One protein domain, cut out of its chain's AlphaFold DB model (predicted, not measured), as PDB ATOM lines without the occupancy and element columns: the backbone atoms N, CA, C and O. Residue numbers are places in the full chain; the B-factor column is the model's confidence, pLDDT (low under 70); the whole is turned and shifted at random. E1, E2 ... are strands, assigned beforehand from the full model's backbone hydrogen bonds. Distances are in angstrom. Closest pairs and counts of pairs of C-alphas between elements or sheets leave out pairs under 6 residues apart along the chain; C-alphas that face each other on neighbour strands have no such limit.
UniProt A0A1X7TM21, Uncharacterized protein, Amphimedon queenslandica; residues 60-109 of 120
ATOM      1  N   VAL A  60      22.640 -30.991 -30.826       91.44
ATOM      2  CA  VAL A  60      22.176 -30.195 -31.971       91.44
ATOM      3  C   VAL A  60      21.024 -29.307 -31.548       91.44
ATOM      4  O   VAL A  60      20.038 -29.793 -31.010       91.44
ATOM      5  N   SER A  61      21.098 -28.021 -31.879       93.06
ATOM      6  CA  SER A  61      20.004 -27.083 -31.645       93.06
ATOM      7  C   SER A  61      19.532 -26.444 -32.938       93.06
ATOM      8  O   SER A  61      20.322 -25.937 -33.735       93.06
ATOM      9  N   ILE A  62      18.216 -26.440 -33.118       93.62
ATOM     10  CA  ILE A  62      17.521 -25.740 -34.187       93.62
ATOM     11  C   ILE A  62      16.956 -24.456 -33.586       93.62
ATOM     12  O   ILE A  62      16.212 -24.474 -32.605       93.62
ATOM     13  N   THR A  63      17.323 -23.331 -34.189       94.69
ATOM     14  CA  THR A  63      16.895 -21.996 -33.766       94.69
ATOM     15  C   THR A  63      16.468 -21.173 -34.968       94.69
ATOM     16  O   THR A  63      16.899 -21.449 -36.089       94.69
ATOM     17  N   ARG A  64      15.668 -20.131 -34.749       94.06
ATOM     18  CA  ARG A  64      15.175 -19.261 -35.821       94.06
ATOM     19  C   ARG A  64      15.167 -17.789 -35.435       94.06
ATOM     20  O   ARG A  64      15.119 -17.460 -34.256       94.06
ATOM     21  N   GLY A  65      15.097 -16.937 -36.453       91.69
ATOM     22  CA  GLY A  65      14.866 -15.505 -36.294       91.69
ATOM     23  C   GLY A  65      16.071 -14.722 -35.775       91.69
ATOM     24  O   GLY A  65      17.138 -15.272 -35.510       91.69
ATOM     25  N   SER A  66      15.862 -13.412 -35.673       90.44
ATOM     26  CA  SER A  66      16.750 -12.443 -35.039       90.44
ATOM     27  C   SER A  66      15.847 -11.430 -34.317       90.44
ATOM     28  O   SER A  66      15.186 -10.654 -35.008       90.44
ATOM     29  N   PRO A  67      15.725 -11.466 -32.974       93.44
ATOM     30  CA  PRO A  67      16.539 -12.242 -32.030       93.44
ATOM     31  C   PRO A  67      16.339 -13.759 -32.142       93.44
ATOM     32  O   PRO A  67      15.293 -14.230 -32.602       93.44
ATOM     33  N   ARG A  68      17.370 -14.515 -31.740       95.00
ATOM     34  CA  ARG A  68      17.415 -15.977 -31.819       95.00
ATOM     35  C   ARG A  68      16.350 -16.588 -30.910       95.00
ATOM     36  O   ARG A  68      16.290 -16.300 -29.721       95.00
ATOM     37  N   GLN A  69      15.522 -17.459 -31.471       95.38
ATOM     38  CA  GLN A  69      14.478 -18.190 -30.757       95.38
ATOM     39  C   GLN A  69      14.730 -19.686 -30.853       95.38
ATOM     40  O   GLN A  69      15.115 -20.194 -31.912       95.38
ATOM     41  N   HIS A  70      14.495 -20.391 -29.752       96.19
ATOM     42  CA  HIS A  70      14.595 -21.842 -29.701       96.19
ATOM     43  C   HIS A  70      13.448 -22.485 -30.486       96.19
ATOM     44  O   HIS A  70      12.327 -21.976 -30.504       96.19
ATOM     45  N   VAL A  71      13.756 -23.579 -31.181       96.00
ATOM     46  CA  VAL A  71      12.760 -24.422 -31.851       96.00
ATOM     47  C   VAL A  71      12.824 -25.830 -31.287       96.00
ATOM     48  O   VAL A  71      11.795 -26.371 -30.895       96.00
ATOM     49  N   TRP A  72      14.015 -26.435 -31.287       96.06
ATOM     50  CA  TRP A  72      14.207 -27.806 -30.829       96.06
ATOM     51  C   TRP A  72      15.671 -28.097 -30.485       96.06
ATOM     52  O   TRP A  72      16.566 -27.526 -31.112       96.06
ATOM     53  N   THR A  73      15.925 -29.007 -29.541       95.00
ATOM     54  CA  THR A  73      17.284 -29.464 -29.189       95.00
ATOM     55  C   THR A  73      17.376 -30.990 -29.067       95.00
ATOM     56  O   THR A  73      16.545 -31.598 -28.404       95.00
ATOM     57  N   LEU A  74      18.431 -31.587 -29.627       93.81
ATOM     58  CA  LEU A  74      18.954 -32.902 -29.253       93.81
ATOM     59  C   LEU A  74      20.038 -32.722 -28.191       93.81
ATOM     60  O   LEU A  74      21.008 -32.008 -28.449       93.81
ATOM     61  N   MET A  75      19.902 -33.395 -27.054       93.38
ATOM     62  CA  MET A  75      20.894 -33.426 -25.978       93.38
ATOM     63  C   MET A  75      21.554 -34.804 -25.932       93.38
ATOM     64  O   MET A  75      20.869 -35.801 -25.719       93.38
ATOM     65  N   ALA A  76      22.868 -34.869 -26.111       92.44
ATOM     66  CA  ALA A  76      23.632 -36.100 -25.950       92.44
ATOM     67  C   ALA A  76      24.204 -36.147 -24.528       92.44
ATOM     68  O   ALA A  76      25.216 -35.513 -24.242       92.44
ATOM     69  N   GLY A  77      23.526 -36.848 -23.621       92.25
ATOM     70  CA  GLY A  77      23.966 -37.008 -22.235       92.25
ATOM     71  C   GLY A  77      25.189 -37.914 -22.113       92.25
ATOM     72  O   GLY A  77      25.480 -38.704 -23.008       92.25
ATOM     73  N   TYR A  78      25.904 -37.825 -20.993       90.69
ATOM     74  CA  TYR A  78      27.103 -38.643 -20.766       90.69
ATOM     75  C   TYR A  78      26.798 -40.141 -20.592       90.69
ATOM     76  O   TYR A  78      27.508 -40.980 -21.138       90.69
ATOM     77  N   ASN A  79      25.752 -40.486 -19.833       88.88
ATOM     78  CA  ASN A  79      25.274 -41.860 -19.650       88.88
ATOM     79  C   ASN A  79      23.791 -41.886 -19.208       88.88
ATOM     80  O   ASN A  79      23.241 -40.853 -18.813       88.88
ATOM     81  N   GLU A  80      23.160 -43.065 -19.227       87.62
ATOM     82  CA  GLU A  80      21.733 -43.260 -18.878       87.62
ATOM     83  C   GLU A  80      21.440 -43.257 -17.368       87.62
ATOM     84  O   GLU A  80      20.288 -43.140 -16.952       87.62
ATOM     85  N   LEU A  81      22.467 -43.415 -16.530       86.06
ATOM     86  CA  LEU A  81      22.322 -43.629 -15.087       86.06
ATOM     87  C   LEU A  81      22.539 -42.362 -14.256       86.06
ATOM     88  O   LEU A  81      22.033 -42.243 -13.142       86.06
ATOM     89  N   GLY A  82      23.319 -41.418 -14.771       85.25
ATOM     90  CA  GLY A  82      23.706 -40.209 -14.068       85.25
ATOM     91  C   GLY A  82      22.519 -39.271 -13.931       85.25
ATOM     92  O   GLY A  82      21.998 -38.778 -14.932       85.25
ATOM     93  N   SER A  83      22.126 -38.958 -12.696       83.75
ATOM     94  CA  SER A  83      21.018 -38.034 -12.423       83.75
ATOM     95  C   SER A  83      21.261 -36.624 -12.969       83.75
ATOM     96  O   SER A  83      20.308 -35.922 -13.275       83.75
ATOM     97  N   SER A  84      22.517 -36.210 -13.144       86.06
ATOM     98  CA  SER A  84      22.878 -34.931 -13.764       86.06
ATOM     99  C   SER A  84      23.309 -35.049 -15.229       86.06
ATOM    100  O   SER A  84      23.570 -34.027 -15.856       86.06
ATOM    101  N   SER A  85      23.422 -36.261 -15.786       87.94
ATOM    102  CA  SER A  85      23.933 -36.460 -17.153       87.94
ATOM    103  C   SER A  85      22.947 -36.027 -18.226       87.94
ATOM    104  O   SER A  85      23.358 -35.629 -19.314       87.94
ATOM    105  N   CYS A  86      21.650 -36.152 -17.955       89.88
ATOM    106  CA  CYS A  86      20.620 -35.895 -18.942       89.88
ATOM    107  C   CYS A  86      19.278 -35.601 -18.260       89.88
ATOM    108  O   CYS A  86      18.910 -36.344 -17.347       89.88
ATOM    109  N   PRO A  87      18.505 -34.588 -18.694       91.56
ATOM    110  CA  PRO A  87      17.164 -34.338 -18.154       91.56
ATOM    111  C   PRO A  87      16.178 -35.474 -18.457       91.56
ATOM    112  O   PRO A  87      15.197 -35.635 -17.740       91.56
ATOM    113  N   CYS A  88      16.448 -36.288 -19.483       90.31
ATOM    114  CA  CYS A  88      15.618 -37.440 -19.827       90.31
ATOM    115  C   CYS A  88      15.863 -38.676 -18.936       90.31
ATOM    116  O   CYS A  88      15.096 -39.633 -19.016       90.31
ATOM    117  N   ASN A  89      16.905 -38.687 -18.093       90.12
ATOM    118  CA  ASN A  89      17.191 -39.840 -17.234       90.12
ATOM    119  C   ASN A  89      16.117 -40.006 -16.146       90.12
ATOM    120  O   ASN A  89      15.567 -39.036 -15.617       90.12
ATOM    121  N   THR A  90      15.833 -41.254 -15.764       87.75
ATOM    122  CA  THR A  90      14.872 -41.531 -14.684       87.75
ATOM    123  C   THR A  90      15.418 -40.999 -13.358       87.75
ATOM    124  O   THR A  90      16.536 -41.326 -12.971       87.75
ATOM    125  N   GLY A  91      14.636 -40.171 -12.657       87.38
ATOM    126  CA  GLY A  91      15.090 -39.516 -11.423       87.38
ATOM    127  C   GLY A  91      16.125 -38.408 -11.652       87.38
ATOM    128  O   GLY A  91      16.863 -38.069 -10.727       87.38
ATOM    129  N   SER A  92      16.206 -37.863 -12.872       89.31
ATOM    130  CA  SER A  92      17.131 -36.779 -13.195       89.31
ATOM    131  C   SER A  92      16.896 -35.541 -12.330       89.31
ATOM    132  O   SER A  92      15.761 -35.131 -12.081       89.31
ATOM    133  N   SER A  93      17.995 -34.931 -11.897       90.62
ATOM    134  CA  SER A  93      18.031 -33.611 -11.270       90.62
ATOM    135  C   SER A  93      18.535 -32.531 -12.231       90.62
ATOM    136  O   SER A  93      18.636 -31.364 -11.844       90.62
ATOM    137  N   ALA A  94      18.863 -32.895 -13.477       88.88
ATOM    138  CA  ALA A  94      19.335 -31.954 -14.477       88.88
ATOM    139  C   ALA A  94      18.221 -30.964 -14.845       88.88
ATOM    140  O   ALA A  94      17.146 -31.343 -15.313       88.88
ATOM    141  N   SER A  95      18.493 -29.674 -14.650       90.06
ATOM    142  CA  SER A  95      17.578 -28.605 -15.035       90.06
ATOM    143  C   SER A  95      17.896 -28.124 -16.445       90.06
ATOM    144  O   SER A  95      19.037 -27.789 -16.764       90.06
ATOM    145  N   VAL A  96      16.865 -28.074 -17.283       92.81
ATOM    146  CA  VAL A  96      16.958 -27.519 -18.630       92.81
ATOM    147  C   VAL A  96      16.859 -25.995 -18.560       92.81
ATOM    148  O   VAL A  96      16.045 -25.445 -17.817       92.81
ATOM    149  N   GLN A  97      17.663 -25.296 -19.358       92.75
ATOM    150  CA  GLN A  97      17.612 -23.842 -19.468       92.75
ATOM    151  C   GLN A  97      16.220 -23.397 -19.931       92.75
ATOM    152  O   GLN A  97      15.637 -23.964 -20.859       92.75
ATOM    153  N   SER A  98      15.706 -22.330 -19.319       94.12
ATOM    154  CA  SER A  98      14.325 -21.870 -19.512       94.12
ATOM    155  C   SER A  98      13.954 -21.592 -20.974       94.12
ATOM    156  O   SER A  98      12.808 -21.812 -21.360       94.12
ATOM    157  N   PHE A  99      14.910 -21.165 -21.806       94.88
ATOM    158  CA  PHE A  99      14.673 -20.884 -23.225       94.88
ATOM    159  C   PHE A  99      14.471 -22.137 -24.094       94.88
ATOM    160  O   PHE A  99      13.948 -22.005 -25.195       94.88
ATOM    161  N   ILE A 100      14.887 -23.326 -23.643       95.25
ATOM    162  CA  ILE A 100      14.669 -24.595 -24.366       95.25
ATOM    163  C   ILE A 100      13.238 -25.100 -24.131       95.25
ATOM    164  O   ILE A 100      12.612 -25.689 -25.018       95.25
ATOM    165  N   GLY A 101      12.709 -24.865 -22.926       92.56
ATOM    166  CA  GLY A 101      11.393 -25.343 -22.519       92.56
ATOM    167  C   GLY A 101      11.273 -26.862 -22.667       92.56
ATOM    168  O   GLY A 101      12.149 -27.603 -22.232       92.56
ATOM    169  N   ASN A 102      10.196 -27.314 -23.313       93.69
ATOM    170  CA  ASN A 102       9.862 -28.737 -23.459       93.69
ATOM    171  C   ASN A 102      10.169 -29.304 -24.856       93.69
ATOM    172  O   ASN A 102       9.859 -30.460 -25.130       93.69
ATOM    173  N   ASN A 103      10.742 -28.506 -25.764       94.81
ATOM    174  CA  ASN A 103      10.991 -28.929 -27.143       94.81
ATOM    175  C   ASN A 103      12.388 -29.538 -27.278       94.81
ATOM    176  O   ASN A 103      13.258 -29.004 -27.967       94.81
ATOM    177  N   TYR A 104      12.632 -30.650 -26.601       94.88
ATOM    178  CA  TYR A 104      13.910 -31.338 -26.690       94.88
ATOM    179  C   TYR A 104      13.746 -32.851 -26.731       94.88
ATOM    180  O   TYR A 104      12.722 -33.404 -26.342       94.88
ATOM    181  N   PHE A 105      14.780 -33.508 -27.234       94.06
ATOM    182  CA  PHE A 105      14.973 -34.944 -27.152       94.06
ATOM    183  C   PHE A 105      16.344 -35.197 -26.543       94.06
ATOM    184  O   PHE A 105      17.266 -34.409 -26.771       94.06
ATOM    185  N   CYS A 106      16.498 -36.296 -25.816       91.06
ATOM    186  CA  CYS A 106      17.802 -36.693 -25.327       91.06
ATOM    187  C   CYS A 106      18.143 -38.131 -25.667       91.06
ATOM    188  O   CYS A 106      17.267 -38.984 -25.727       91.06
ATOM    189  N   GLU A 107      19.436 -38.366 -25.830       90.75
ATOM    190  CA  GLU A 107      20.023 -39.680 -26.046       90.75
ATOM    191  C   GLU A 107      21.266 -39.823 -25.167       90.75
ATOM    192  O   GLU A 107      21.892 -38.820 -24.805       90.75
ATOM    193  N   SER A 108      21.631 -41.053 -24.822       89.25
ATOM    194  CA  SER A 108      22.829 -41.327 -24.037       89.25
ATOM    195  C   SER A 108      24.038 -41.628 -24.921       89.25
ATOM    196  O   SER A 108      23.960 -42.422 -25.855       89.25
ATOM    197  N   GLY A 109      25.190 -41.047 -24.583       88.50
ATOM    198  CA  GLY A 109      26.487 -41.445 -25.137       88.50
ATOM    199  C   GLY A 109      27.090 -42.692 -24.471       88.50
ATOM    200  O   GLY A 109      28.157 -43.174 -24.849       88.50
TER     201      GLY A 109
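This is residues 60 to 109 of the 120 residues of an uncharacterized protein of Amphimedon queenslandica (UniProt A0A1X7TM21). With little regular structure, this is a small sheet of three strands, E1-E2-E3, and a long loop, residues 78 to 103, that folds back from the end of E2 to the start of E3. The hairpin of E1 and E2 makes one end of the long axis. Of 50 printed residues, 19 are in named elements: all strand, in a mixed sheet. The whole is only just loose, close to compact, with a radius of gyration of the C-alphas of 11.7 A, and only just elongated, spanning 37 by 19 by 12 A.

Inner strand E2, residues 69 to 77, bends by 59 degrees at residue 72. Edge strand E1, residues 60 to 64, is its antiparallel neighbour at 177 degrees, a hairpin; N 62 and O 72 are within hydrogen-bond range at 2.8 A. Edge strand E3, residues 104 to 108, is parallel to E2 at 14 degrees, with N 105 and O 73 at 2.9 A. E1 and E3 are apart.

E2 measures 22.7 A, E1 13.5 A and E3 13.7 A. C-alpha 60 is at (22.176, -30.195, -31.971), C-alpha 108 at (22.829, -41.327, -24.037).

The farthest C-alphas, of Ser 66 and Leu 81, are 37.4 A apart. The link E2 to E3 is long. The printed part has no cut; no printed residue is under 70 in pLDDT.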